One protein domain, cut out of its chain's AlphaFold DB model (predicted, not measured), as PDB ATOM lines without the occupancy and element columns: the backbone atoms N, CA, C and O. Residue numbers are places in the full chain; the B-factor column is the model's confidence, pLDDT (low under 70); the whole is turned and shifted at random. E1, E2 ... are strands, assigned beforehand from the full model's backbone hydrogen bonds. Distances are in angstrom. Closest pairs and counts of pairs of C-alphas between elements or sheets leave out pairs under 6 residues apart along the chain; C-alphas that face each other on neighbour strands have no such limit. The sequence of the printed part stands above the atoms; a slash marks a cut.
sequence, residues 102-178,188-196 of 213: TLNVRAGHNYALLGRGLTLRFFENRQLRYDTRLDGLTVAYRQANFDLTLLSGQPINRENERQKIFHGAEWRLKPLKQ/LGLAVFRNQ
ATOM      1  N   THR A 102     -19.900 -16.141 -53.654       95.88
ATOM      2  CA  THR A 102     -21.134 -16.928 -53.437       95.88
ATOM      3  C   THR A 102     -20.902 -18.102 -52.490       95.88
ATOM      4  O   THR A 102     -21.739 -18.384 -51.641       95.88
ATOM      5  N   LEU A 103     -19.763 -18.784 -52.613       96.69
ATOM      6  CA  LEU A 103     -19.399 -19.922 -51.777       96.69
ATOM      7  C   LEU A 103     -18.113 -19.599 -51.018       96.69
ATOM      8  O   LEU A 103     -17.102 -19.255 -51.627       96.69
ATOM      9  N   ASN A 104     -18.148 -19.755 -49.699       97.38
ATOM     10  CA  ASN A 104     -16.984 -19.706 -48.830       97.38
ATOM     11  C   ASN A 104     -16.858 -21.049 -48.102       97.38
ATOM     12  O   ASN A 104     -17.795 -21.497 -47.446       97.38
ATOM     13  N   VAL A 105     -15.711 -21.707 -48.244       97.44
ATOM     14  CA  VAL A 105     -15.390 -22.962 -47.559       97.44
ATOM     15  C   VAL A 105     -14.082 -22.769 -46.820       97.44
ATOM     16  O   VAL A 105     -13.097 -22.347 -47.416       97.44
ATOM     17  N   ARG A 106     -14.050 -23.111 -45.535       97.31
ATOM     18  CA  ARG A 106     -12.856 -23.015 -44.696       97.31
ATOM     19  C   ARG A 106     -12.655 -24.297 -43.908       97.31
ATOM     20  O   ARG A 106     -13.570 -24.736 -43.220       97.31
ATOM     21  N   ALA A 107     -11.447 -24.845 -43.977       97.06
ATOM     22  CA  ALA A 107     -11.004 -25.995 -43.202       97.06
ATOM     23  C   ALA A 107      -9.848 -25.608 -42.265       97.06
ATOM     24  O   ALA A 107      -8.948 -24.856 -42.654       97.06
ATOM     25  N   GLY A 108      -9.859 -26.140 -41.044       94.25
ATOM     26  CA  GLY A 108      -8.920 -25.825 -39.969       94.25
ATOM     27  C   GLY A 108      -9.507 -24.818 -38.983       94.25
ATOM     28  O   GLY A 108     -10.693 -24.862 -38.661       94.25
ATOM     29  N   HIS A 109      -8.684 -23.885 -38.512       92.81
ATOM     30  CA  HIS A 109      -9.098 -22.925 -37.494       92.81
ATOM     31  C   HIS A 109     -10.017 -21.832 -38.056       92.81
ATOM     32  O   HIS A 109      -9.687 -21.135 -39.029       92.81
ATOM     33  N   ASN A 110     -11.159 -21.647 -37.397       90.19
ATOM     34  CA  ASN A 110     -12.179 -20.675 -37.757       90.19
ATOM     35  C   ASN A 110     -12.761 -19.950 -36.531       90.19
ATOM     36  O   ASN A 110     -12.959 -20.529 -35.465       90.19
ATOM     37  N   TYR A 111     -13.111 -18.685 -36.747       87.12
ATOM     38  CA  TYR A 111     -13.846 -17.806 -35.842       87.12
ATOM     39  C   TYR A 111     -15.265 -17.588 -36.389       87.12
ATOM     40  O   TYR A 111     -15.671 -16.473 -36.717       87.12
ATOM     41  N   ALA A 112     -15.993 -18.691 -36.594       83.06
ATOM     42  CA  ALA A 112     -17.323 -18.652 -37.189       83.06
ATOM     43  C   ALA A 112     -18.347 -17.965 -36.264       83.06
ATOM     44  O   ALA A 112     -18.296 -18.071 -35.034       83.06
ATOM     45  N   LEU A 113     -19.310 -17.294 -36.892       83.50
ATOM     46  CA  LEU A 113     -20.428 -16.605 -36.254       83.50
ATOM     47  C   LEU A 113     -21.729 -17.205 -36.784       83.50
ATOM     48  O   LEU A 113     -21.926 -17.230 -37.997       83.50
ATOM     49  N   LEU A 114     -22.619 -17.634 -35.889       81.94
ATOM     50  CA  LEU A 114     -23.986 -18.026 -36.237       81.94
ATOM     51  C   LEU A 114     -24.998 -17.138 -35.505       81.94
ATOM     52  O   LEU A 114     -24.774 -16.703 -34.371       81.94
ATOM     53  N   GLY A 115     -26.105 -16.827 -36.175       71.94
ATOM     54  CA  GLY A 115     -27.196 -16.011 -35.649       71.94
ATOM     55  C   GLY A 115     -26.759 -14.590 -35.293       71.94
ATOM     56  O   GLY A 115     -27.125 -14.076 -34.240       71.94
ATOM     57  N   ARG A 116     -25.903 -13.966 -36.119       71.56
ATOM     58  CA  ARG A 116     -25.281 -12.644 -35.852       71.56
ATOM     59  C   ARG A 116     -24.451 -12.596 -34.558       71.56
ATOM     60  O   ARG A 116     -24.230 -11.524 -34.003       71.56
ATOM     61  N   GLY A 117     -23.995 -13.753 -34.079       70.94
ATOM     62  CA  GLY A 117     -23.272 -13.878 -32.817       70.94
ATOM     63  C   GLY A 117     -24.169 -13.981 -31.582       70.94
ATOM     64  O   GLY A 117     -23.631 -14.087 -30.485       70.94
ATOM     65  N   LEU A 118     -25.502 -13.979 -31.740       75.81
ATOM     66  CA  LEU A 118     -26.437 -14.243 -30.641       75.81
ATOM     67  C   LEU A 118     -26.516 -15.731 -30.312       75.81
ATOM     68  O   LEU A 118     -26.732 -16.086 -29.158       75.81
ATOM     69  N   THR A 119     -26.352 -16.596 -31.314       75.31
ATOM     70  CA  THR A 119     -26.448 -18.040 -31.093       75.31
ATOM     71  C   THR A 119     -25.093 -18.691 -30.900       75.31
ATOM     72  O   THR A 119     -24.937 -19.543 -30.032       75.31
ATOM     73  N   LEU A 120     -24.101 -18.285 -31.692       79.06
ATOM     74  CA  LEU A 120     -22.742 -18.773 -31.535       79.06
ATOM     75  C   LEU A 120     -21.737 -17.738 -32.014       79.06
ATOM     76  O   LEU A 120     -21.876 -17.165 -33.098       79.06
ATOM     77  N   ARG A 121     -20.687 -17.556 -31.219       82.44
ATOM     78  CA  ARG A 121     -19.553 -16.715 -31.567       82.44
ATOM     79  C   ARG A 121     -18.266 -17.392 -31.131       82.44
ATOM     80  O   ARG A 121     -17.956 -17.429 -29.943       82.44
ATOM     81  N   PHE A 122     -17.509 -17.870 -32.107       82.69
ATOM     82  CA  PHE A 122     -16.104 -18.192 -31.908       82.69
ATOM     83  C   PHE A 122     -15.298 -16.933 -32.184       82.69
ATOM     84  O   PHE A 122     -15.429 -16.329 -33.248       82.69
ATOM     85  N   PHE A 123     -14.518 -16.485 -31.208       82.94
ATOM     86  CA  PHE A 123     -13.749 -15.253 -31.332       82.94
ATOM     87  C   PHE A 123     -12.445 -15.336 -30.558       82.94
ATOM     88  O   PHE A 123     -12.297 -16.126 -29.628       82.94
ATOM     89  N   GLU A 124     -11.529 -14.464 -30.948       82.44
ATOM     90  CA  GLU A 124     -10.315 -14.182 -30.208       82.44
ATOM     91  C   GLU A 124     -10.405 -12.758 -29.650       82.44
ATOM     92  O   GLU A 124     -10.733 -11.812 -30.372       82.44
ATOM     93  N   ASN A 125     -10.110 -12.600 -28.364       79.19
ATOM     94  CA  ASN A 125      -9.798 -11.316 -27.758       79.19
ATOM     95  C   ASN A 125      -8.401 -11.399 -27.145       79.19
ATOM     96  O   ASN A 125      -8.212 -12.007 -26.092       79.19
ATOM     97  N   ARG A 126      -7.438 -10.752 -27.805       73.88
ATOM     98  CA  ARG A 126      -6.021 -10.791 -27.426       73.88
ATOM     99  C   ARG A 126      -5.733 -10.072 -26.116       73.88
ATOM    100  O   ARG A 126      -4.988 -10.595 -25.302       73.88
ATOM    101  N   GLN A 127      -6.390  -8.938 -25.864       71.69
ATOM    102  CA  GLN A 127      -6.230  -8.198 -24.606       71.69
ATOM    103  C   GLN A 127      -6.663  -9.038 -23.399       71.69
ATOM    104  O   GLN A 127      -6.064  -8.958 -22.334       71.69
ATOM    105  N   LEU A 128      -7.697  -9.865 -23.583       72.06
ATOM    106  CA  LEU A 128      -8.212 -10.765 -22.550       72.06
ATOM    107  C   LEU A 128      -7.642 -12.189 -22.631       72.06
ATOM    108  O   LEU A 128      -8.069 -13.037 -21.849       72.06
ATOM    109  N   ARG A 129      -6.733 -12.464 -23.580       72.62
ATOM    110  CA  ARG A 129      -6.178 -13.801 -23.871       72.62
ATOM    111  C   ARG A 129      -7.259 -14.880 -23.948       72.62
ATOM    112  O   ARG A 129      -7.132 -15.975 -23.409       72.62
ATOM    113  N   TYR A 130      -8.374 -14.522 -24.575       76.56
ATOM    114  CA  TYR A 130      -9.551 -15.367 -24.675       76.56
ATOM    115  C   TYR A 130      -9.696 -15.843 -26.115       76.56
ATOM    116  O   TYR A 130     -10.003 -15.040 -26.994       76.56
ATOM    117  N   ASP A 131      -9.488 -17.137 -26.343       79.69
ATOM    118  CA  ASP A 131      -9.647 -17.785 -27.644       79.69
ATOM    119  C   ASP A 131     -10.696 -18.898 -27.532       79.69
ATOM    120  O   ASP A 131     -10.605 -19.775 -26.672       79.69
ATOM    121  N   THR A 132     -11.718 -18.837 -28.382       84.56
ATOM    122  CA  THR A 132     -12.733 -19.889 -28.530       84.56
ATOM    123  C   THR A 132     -12.800 -20.417 -29.952       84.56
ATOM    124  O   THR A 132     -13.862 -20.809 -30.421       84.56
ATOM    125  N   ARG A 133     -11.691 -20.412 -30.693       87.00
ATOM    126  CA  ARG A 133     -11.662 -20.910 -32.072       87.00
ATOM    127  C   ARG A 133     -12.220 -22.330 -32.213       87.00
ATOM    128  O   ARG A 133     -12.072 -23.191 -31.342       87.00
ATOM    129  N   LEU A 134     -12.807 -22.579 -33.377       90.69
ATOM    130  CA  LEU A 134     -13.237 -23.895 -33.834       90.69
ATOM    131  C   LEU A 134     -12.175 -24.468 -34.773       90.69
ATOM    132  O   LEU A 134     -11.820 -23.811 -35.748       90.69
ATOM    133  N   ASP A 135     -11.706 -25.688 -34.528       91.94
ATOM    134  CA  ASP A 135     -10.901 -26.449 -35.490       91.94
ATOM    135  C   ASP A 135     -11.817 -27.423 -36.247       91.94
ATOM    136  O   ASP A 135     -12.334 -28.387 -35.673       91.94
ATOM    137  N   GLY A 136     -12.097 -27.140 -37.518       93.75
ATOM    138  CA  GLY A 136     -13.031 -27.936 -38.309       93.75
ATOM    139  C   GLY A 136     -13.334 -27.379 -39.693       93.75
ATOM    140  O   GLY A 136     -12.511 -26.712 -40.312       93.75
ATOM    141  N   LEU A 137     -14.522 -27.692 -40.201       95.75
ATOM    142  CA  LEU A 137     -15.027 -27.265 -41.499       95.75
ATOM    143  C   LEU A 137     -16.146 -26.240 -41.320       95.75
ATOM    144  O   LEU A 137     -17.026 -26.379 -40.470       95.75
ATOM    145  N   THR A 138     -16.146 -25.211 -42.154       95.62
ATOM    146  CA  THR A 138     -17.253 -24.266 -42.289       95.62
ATOM    147  C   THR A 138     -17.545 -24.045 -43.760       95.62
ATOM    148  O   THR A 138     -16.626 -23.881 -44.559       95.62
ATOM    149  N   VAL A 139     -18.826 -24.047 -44.104       96.44
ATOM    150  CA  VAL A 139     -19.335 -23.810 -45.453       96.44
ATOM    151  C   VAL A 139     -20.396 -22.728 -45.358       96.44
ATOM    152  O   VAL A 139     -21.378 -22.889 -44.641       96.44
ATOM    153  N   ALA A 140     -20.213 -21.633 -46.081       95.12
ATOM    154  CA  ALA A 140     -21.192 -20.570 -46.215       95.12
ATOM    155  C   ALA A 140     -21.544 -20.384 -47.690       95.12
ATOM    156  O   ALA A 140     -20.677 -20.128 -48.522       95.12
ATOM    157  N   TYR A 141     -22.826 -20.498 -48.002       95.25
ATOM    158  CA  TYR A 141     -23.382 -20.259 -49.321       95.25
ATOM    159  C   TYR A 141     -24.302 -19.041 -49.259       95.25
ATOM    160  O   TYR A 141     -25.219 -18.985 -48.441       95.25
ATOM    161  N   ARG A 142     -24.025 -18.046 -50.099       93.81
ATOM    162  CA  ARG A 142     -24.697 -16.748 -50.121       93.81
ATOM    163  C   ARG A 142     -25.386 -16.548 -51.455       93.81
ATOM    164  O   ARG A 142     -24.729 -16.494 -52.489       93.81
ATOM    165  N   GLN A 143     -26.698 -16.366 -51.424       92.00
ATOM    166  CA  GLN A 143     -27.501 -16.045 -52.596       92.00
ATOM    167  C   GLN A 143     -28.337 -14.784 -52.334       92.00
ATOM    168  O   GLN A 143     -28.438 -14.289 -51.209       92.00
ATOM    169  N   ALA A 144     -28.919 -14.215 -53.392       88.19
ATOM    170  CA  ALA A 144     -29.670 -12.960 -53.303       88.19
ATOM    171  C   ALA A 144     -30.822 -13.022 -52.282       88.19
ATOM    172  O   ALA A 144     -31.063 -12.050 -51.571       88.19
ATOM    173  N   ASN A 145     -31.481 -14.179 -52.182       89.50
ATOM    174  CA  ASN A 145     -32.705 -14.355 -51.398       89.50
ATOM    175  C   ASN A 145     -32.496 -15.212 -50.145       89.50
ATOM    176  O   ASN A 145     -33.385 -15.284 -49.302       89.50
ATOM    177  N   PHE A 146     -31.354 -15.888 -50.013       90.25
ATOM    178  CA  PHE A 146     -31.068 -16.698 -48.839       90.25
ATOM    179  C   PHE A 146     -29.571 -16.877 -48.615       90.25
ATOM    180  O   PHE A 146     -28.789 -16.847 -49.561       90.25
ATOM    181  N   ASP A 147     -29.207 -17.119 -47.363       91.50
ATOM    182  CA  ASP A 147     -27.878 -17.553 -46.959       91.50
ATOM    183  C   ASP A 147     -27.986 -18.865 -46.182       91.50
ATOM    184  O   ASP A 147     -28.909 -19.053 -45.388       91.50
ATOM    185  N   LEU A 148     -27.023 -19.754 -46.382       93.00
ATOM    186  CA  LEU A 148     -26.874 -21.002 -45.647       93.00
ATOM    187  C   LEU A 148     -25.463 -21.058 -45.068       93.00
ATOM    188  O   LEU A 148     -24.491 -20.933 -45.807       93.00
ATOM    189  N   THR A 149     -25.343 -21.273 -43.763       93.56
ATOM    190  CA  THR A 149     -24.061 -21.502 -43.092       93.56
ATOM    191  C   THR A 149     -24.101 -22.836 -42.372       93.56
ATOM    192  O   THR A 149     -24.991 -23.085 -41.568       93.56
ATOM    193  N   LEU A 150     -23.123 -23.689 -42.636       93.38
ATOM    194  CA  LEU A 150     -22.914 -24.969 -41.976       93.38
ATOM    195  C   LEU A 150     -21.540 -24.952 -41.324       93.38
ATOM    196  O   LEU A 150     -20.571 -24.475 -41.917       93.38
ATOM    197  N   LEU A 151     -21.429 -25.499 -40.121       92.50
ATOM    198  CA  LEU A 151     -20.150 -25.671 -39.455       92.50
ATOM    199  C   LEU A 151     -20.099 -26.985 -38.683       92.50
ATOM    200  O   LEU A 151     -21.101 -27.470 -38.160       92.50
ATOM    201  N   SER A 152     -18.906 -27.558 -38.625       93.19
ATOM    202  CA  SER A 152     -18.628 -28.815 -37.949       93.19
ATOM    203  C   SER A 152     -17.181 -28.824 -37.484       93.19
ATOM    204  O   SER A 152     -16.288 -28.697 -38.314       93.19
ATOM    205  N   GLY A 153     -16.915 -28.999 -36.196       91.44
ATOM    206  CA  GLY A 153     -15.539 -28.996 -35.696       91.44
ATOM    207  C   GLY A 153     -15.436 -29.131 -34.191       91.44
ATOM    208  O   GLY A 153     -16.444 -29.213 -33.503       91.44
ATOM    209  N   GLN A 154     -14.217 -29.136 -33.674       90.31
ATOM    210  CA  GLN A 154     -13.947 -29.172 -32.239       90.31
ATOM    211  C   GLN A 154     -13.629 -27.757 -31.750       90.31
ATOM    212  O   GLN A 154     -12.661 -27.161 -32.230       90.31
ATOM    213  N   PRO A 155     -14.427 -27.181 -30.835       84.94
ATOM    214  CA  PRO A 155     -14.079 -25.918 -30.219       84.94
ATOM    215  C   PRO A 155     -12.952 -26.135 -29.212       84.94
ATOM    216  O   PRO A 155     -12.874 -27.171 -28.548       84.94
ATOM    217  N   ILE A 156     -12.077 -25.146 -29.109       79.12
ATOM    218  CA  ILE A 156     -10.987 -25.129 -28.139       79.12
ATOM    219  C   ILE A 156     -11.435 -24.293 -26.930       79.12
ATOM    220  O   ILE A 156     -12.119 -23.280 -27.092       79.12
ATOM    221  N   ASN A 157     -11.131 -24.757 -25.716       68.19
ATOM    222  CA  ASN A 157     -11.440 -24.033 -24.479       68.19
ATOM    223  C   ASN A 157     -10.296 -23.081 -24.071       68.19
ATOM    224  O   ASN A 157      -9.239 -23.047 -24.698       68.19
ATOM    225  N   ARG A 158     -10.491 -22.326 -22.979       60.03
ATOM    226  CA  ARG A 158      -9.473 -21.402 -22.437       60.03
ATOM    227  C   ARG A 158      -8.140 -22.070 -22.097       60.03
ATOM    228  O   ARG A 158      -7.114 -21.407 -22.122       60.03
ATOM    229  N   GLU A 159      -8.172 -23.350 -21.756       63.28
ATOM    230  CA  GLU A 159      -7.002 -24.143 -21.372       63.28
ATOM    231  C   GLU A 159      -6.343 -24.808 -22.593       63.28
ATOM    232  O   GLU A 159      -5.446 -25.633 -22.456       63.28
ATOM    233  N   ASN A 160      -6.758 -24.418 -23.808       64.62
ATOM    234  CA  ASN A 160      -6.310 -24.979 -25.080       64.62
ATOM    235  C   ASN A 160      -6.646 -26.478 -25.237       64.62
ATOM    236  O   ASN A 160      -6.026 -27.198 -26.022       64.62
ATOM    237  N   GLU A 161      -7.659 -26.958 -24.516       67.94
ATOM    238  CA  GLU A 161      -8.157 -28.322 -24.622       67.94
ATOM    239  C   GLU A 161      -9.226 -28.424 -25.710       67.94
ATOM    240  O   GLU A 161     -10.136 -27.594 -25.833       67.94
ATOM    241  N   ARG A 162      -9.130 -29.494 -26.501       72.69
ATOM    242  CA  ARG A 162     -10.091 -29.806 -27.558       72.69
ATOM    243  C   ARG A 162     -11.363 -30.363 -26.936       72.69
ATOM    244  O   ARG A 162     -11.347 -31.433 -26.330       72.69
ATOM    245  N   GLN A 163     -12.473 -29.659 -27.120       74.56
ATOM    246  CA  GLN A 163     -13.779 -30.159 -26.720       74.56
ATOM    247  C   GLN A 163     -14.396 -31.051 -27.800       74.56
ATOM    248  O   GLN A 163     -13.856 -31.257 -28.890       74.56
ATOM    249  N   LYS A 164     -15.560 -31.615 -27.477       80.62
ATOM    250  CA  LYS A 164     -16.307 -32.475 -28.388       80.62
ATOM    251  C   LYS A 164     -16.675 -31.779 -29.690       80.62
ATOM    252  O   LYS A 164     -16.861 -30.568 -29.745       80.62
ATOM    253  N   ILE A 165     -16.843 -32.603 -30.721       81.69
ATOM    254  CA  ILE A 165     -17.284 -32.146 -32.031       81.69
ATOM    255  C   ILE A 165     -18.658 -31.483 -31.896       81.69
ATOM    256  O   ILE A 165     -19.603 -32.036 -31.332       81.69
ATOM    257  N   PHE A 166     -18.725 -30.275 -32.423       85.44
ATOM    258  CA  PHE A 166     -19.867 -29.397 -32.469       85.44
ATOM    259  C   PHE A 166     -20.319 -29.252 -33.918       85.44
ATOM    260  O   PHE A 166     -19.495 -29.036 -34.808       85.44
ATOM    261  N   HIS A 167     -21.631 -29.327 -34.138       89.81
ATOM    262  CA  HIS A 167     -22.248 -29.093 -35.437       89.81
ATOM    263  C   HIS A 167     -23.293 -27.982 -35.323       89.81
ATOM    264  O   HIS A 167     -24.117 -27.978 -34.401       89.81
ATOM    265  N   GLY A 168     -23.280 -27.063 -36.284       88.56
ATOM    266  CA  GLY A 168     -24.220 -25.953 -36.361       88.56
ATOM    267  C   GLY A 168     -24.654 -25.700 -37.795       88.56
ATOM    268  O   GLY A 168     -23.854 -25.821 -38.724       88.56
ATOM    269  N   ALA A 169     -25.920 -25.345 -37.966       90.19
ATOM    270  CA  ALA A 169     -26.479 -24.935 -39.241       90.19
ATOM    271  C   ALA A 169     -27.338 -23.684 -39.045       90.19
ATOM    272  O   ALA A 169     -28.101 -23.584 -38.086       90.19
ATOM    273  N   GLU A 170     -27.235 -22.740 -39.967       89.25
ATOM    274  CA  GLU A 170     -28.065 -21.546 -40.023       89.25
ATOM    275  C   GLU A 170     -28.571 -21.356 -41.444       89.25
ATOM    276  O   GLU A 170     -27.786 -21.338 -42.391       89.25
ATOM    277  N   TRP A 171     -29.874 -21.144 -41.575       89.38
ATOM    278  CA  TRP A 171     -30.495 -20.689 -42.807       89.38
ATOM    279  C   TRP A 171     -31.149 -19.334 -42.560       89.38
ATOM    280  O   TRP A 171     -31.925 -19.163 -41.620       89.38
ATOM    281  N   ARG A 172     -30.834 -18.364 -43.416       85.56
ATOM    282  CA  ARG A 172     -31.422 -17.029 -43.432       85.56
ATOM    283  C   ARG A 172     -32.139 -16.754 -44.744       85.56
ATOM    284  O   ARG A 172     -31.570 -16.987 -45.805       85.56
ATOM    285  N   LEU A 173     -33.346 -16.210 -44.677       86.44
ATOM    286  CA  LEU A 173     -34.096 -15.715 -45.829       86.44
ATOM    287  C   LEU A 173     -34.020 -14.186 -45.868       86.44
ATOM    288  O   LEU A 173     -34.289 -13.506 -44.873       86.44
ATOM    289  N   LYS A 174     -33.653 -13.646 -47.030       84.75
ATOM    290  CA  LYS A 174     -33.597 -12.208 -47.299       84.75
ATOM    291  C   LYS A 174     -34.878 -11.788 -48.020       84.75
ATOM    292  O   LYS A 174     -35.221 -12.411 -49.027       84.75
ATOM    293  N   PRO A 175     -35.592 -10.756 -47.544       72.62
ATOM    294  CA  PRO A 175     -36.777 -10.264 -48.235       72.62
ATOM    295  C   PRO A 175     -36.421  -9.759 -49.643       72.62
ATOM    296  O   PRO A 175     -35.356  -9.178 -49.864       72.62
ATOM    297  N   LEU A 176     -37.323  -9.985 -50.607       67.75
ATOM    298  CA  LEU A 176     -37.172  -9.503 -51.982       67.75
ATOM    299  C   LEU A 176     -37.082  -7.971 -51.987       67.75
ATOM    300  O   LEU A 176     -37.908  -7.300 -51.370       67.75
ATOM    301  N   LYS A 177     -36.135  -7.415 -52.755       60.03
ATOM    302  CA  LYS A 177     -35.885  -5.960 -52.873       60.03
ATOM    303  C   LYS A 177     -37.117  -5.124 -53.272       60.03
ATOM    304  O   LYS A 177     -37.077  -3.906 -53.173       60.03
ATOM    305  N   GLN A 178     -38.191  -5.755 -53.745       50.25
ATOM    306  CA  GLN A 178     -39.420  -5.104 -54.211       50.25
ATOM    307  C   GLN A 178     -40.504  -4.959 -53.132       50.25
ATOM    308  O   GLN A 178     -41.460  -4.220 -53.345       50.25
ATOM    309  N   LEU A 188     -35.493 -13.146 -41.674       57.50
ATOM    310  CA  LEU A 188     -35.873 -14.326 -40.893       57.50
ATOM    311  C   LEU A 188     -34.741 -15.353 -40.966       57.50
ATOM    312  O   LEU A 188     -34.378 -15.811 -42.050       57.50
ATOM    313  N   GLY A 189     -34.170 -15.699 -39.813       56.09
ATOM    314  CA  GLY A 189     -33.111 -16.698 -39.693       56.09
ATOM    315  C   GLY A 189     -33.497 -17.797 -38.713       56.09
ATOM    316  O   GLY A 189     -33.904 -17.505 -37.590       56.09
ATOM    317  N   LEU A 190     -33.346 -19.053 -39.127       68.75
ATOM    318  CA  LEU A 190     -33.442 -20.219 -38.259       68.75
ATOM    319  C   LEU A 190     -32.047 -20.814 -38.094       68.75
ATOM    320  O   LEU A 190     -31.366 -21.112 -39.076       68.75
ATOM    321  N   ALA A 191     -31.638 -21.013 -36.847       65.69
ATOM    322  CA  ALA A 191     -30.361 -21.615 -36.518       65.69
ATOM    323  C   ALA A 191     -30.597 -22.855 -35.643       65.69
ATOM    324  O   ALA A 191     -31.264 -22.780 -34.611       65.69
ATOM    325  N   VAL A 192     -30.084 -24.004 -36.084       66.81
ATOM    326  CA  VAL A 192     -30.248 -25.309 -35.432       66.81
ATOM    327  C   VAL A 192     -28.876 -25.840 -35.039       66.81
ATOM    328  O   VAL A 192     -27.930 -25.830 -35.829       66.81
ATOM    329  N   PHE A 193     -28.777 -26.332 -33.807       59.25
ATOM    330  CA  PHE A 193     -27.522 -26.772 -33.209       59.25
ATOM    331  C   PHE A 193     -27.720 -28.103 -32.522       59.25
ATOM    332  O   PHE A 193     -28.727 -28.328 -31.849       59.25
ATOM    333  N   ARG A 194     -26.726 -28.978 -32.650       50.72
ATOM    334  CA  ARG A 194     -26.690 -30.229 -31.903       50.72
ATOM    335  C   ARG A 194     -25.334 -30.352 -31.229       50.72
ATOM    336  O   ARG A 194     -24.315 -30.522 -31.891       50.72
ATOM    337  N   ASN A 195     -25.351 -30.287 -29.903       50.44
ATOM    338  CA  ASN A 195     -24.209 -30.613 -29.063       50.44
ATOM    339  C   ASN A 195     -24.363 -32.056 -28.566       50.44
ATOM    340  O   ASN A 195     -25.398 -32.405 -27.999       50.44
ATOM    341  N   GLN A 196     -23.362 -32.904 -28.789       47.94
ATOM    342  CA  GLN A 196     -23.366 -34.283 -28.300       47.94
ATOM    343  C   GLN A 196     -22.605 -34.382 -26.967       47.94
ATOM    344  O   GLN A 196     -21.470 -34.859 -26.910       47.94
TER     345      GLN A 196
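What this domain is: This is residues 102 to 178 and 188 to 196 of the 213 residues of an uncharacterized protein of candidate division KSB1 bacterium (UniProt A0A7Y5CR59). What is the main picture? One twisted wall of five antiparallel strands, in the order E1 - E2 - E3 - E4 - E5, has residues 112 to 121 of the long link between E1 and E2 folded over one face, and its other face is bare. Residues 124 to 131 of that link form a second loop, beyond one end of the strands. What are its make-up and size? The 86 printed residues hold five named strands, E1 to E5 along the chain, and no named helix, an all-strand class. The whole is only just compact, close to loose, with a radius of gyration of the C-alphas of 14.0 A, and spans 49 by 29 by 20 A.

How they stand to each other: Which strands are inner? E2, residues 134 to 142, and E3, residues 146 to 155, form a hairpin at 175 degrees, with N 139 and O 150 2.8 A apart. E4, residues 166 to 173, is antiparallel to E3 at 169 degrees, with N 149 and O 170 2.8 A apart. Which are the edges? E1, residues 103 to 110, is antiparallel to E2 at 169 degrees, with N 106 and O 138 2.9 A apart; E1 to E4 form a meander, each strand the antiparallel neighbour of the one before. E5, residues 188 to 195, is antiparallel to E4 at 170 degrees, with N 171 and O 190 2.9 A apart, and is apart from E1.

Where its parts are: Where are the anchors? E1 begins at C-alpha 103, (-19.399, -19.922, -51.777), and E5 ends at C-alpha 195, (-24.209, -30.613, -29.063). How long are the strands? E1 to E5 measure 15.8, 21.2, 26.8, 23.8 and 23.3 A. E1 bends by 87 degrees at residue 107, E2 by 63 at 137 and E3 by 53 at 152.

The domain as a whole: Is anything missing? Residues 179 to 187 are not printed, with 16.6 A between C-alphas 178 and 188. Where is confidence low? Residues 157 to 161, 176 to 178 and 188 to 196 have pLDDT under 70.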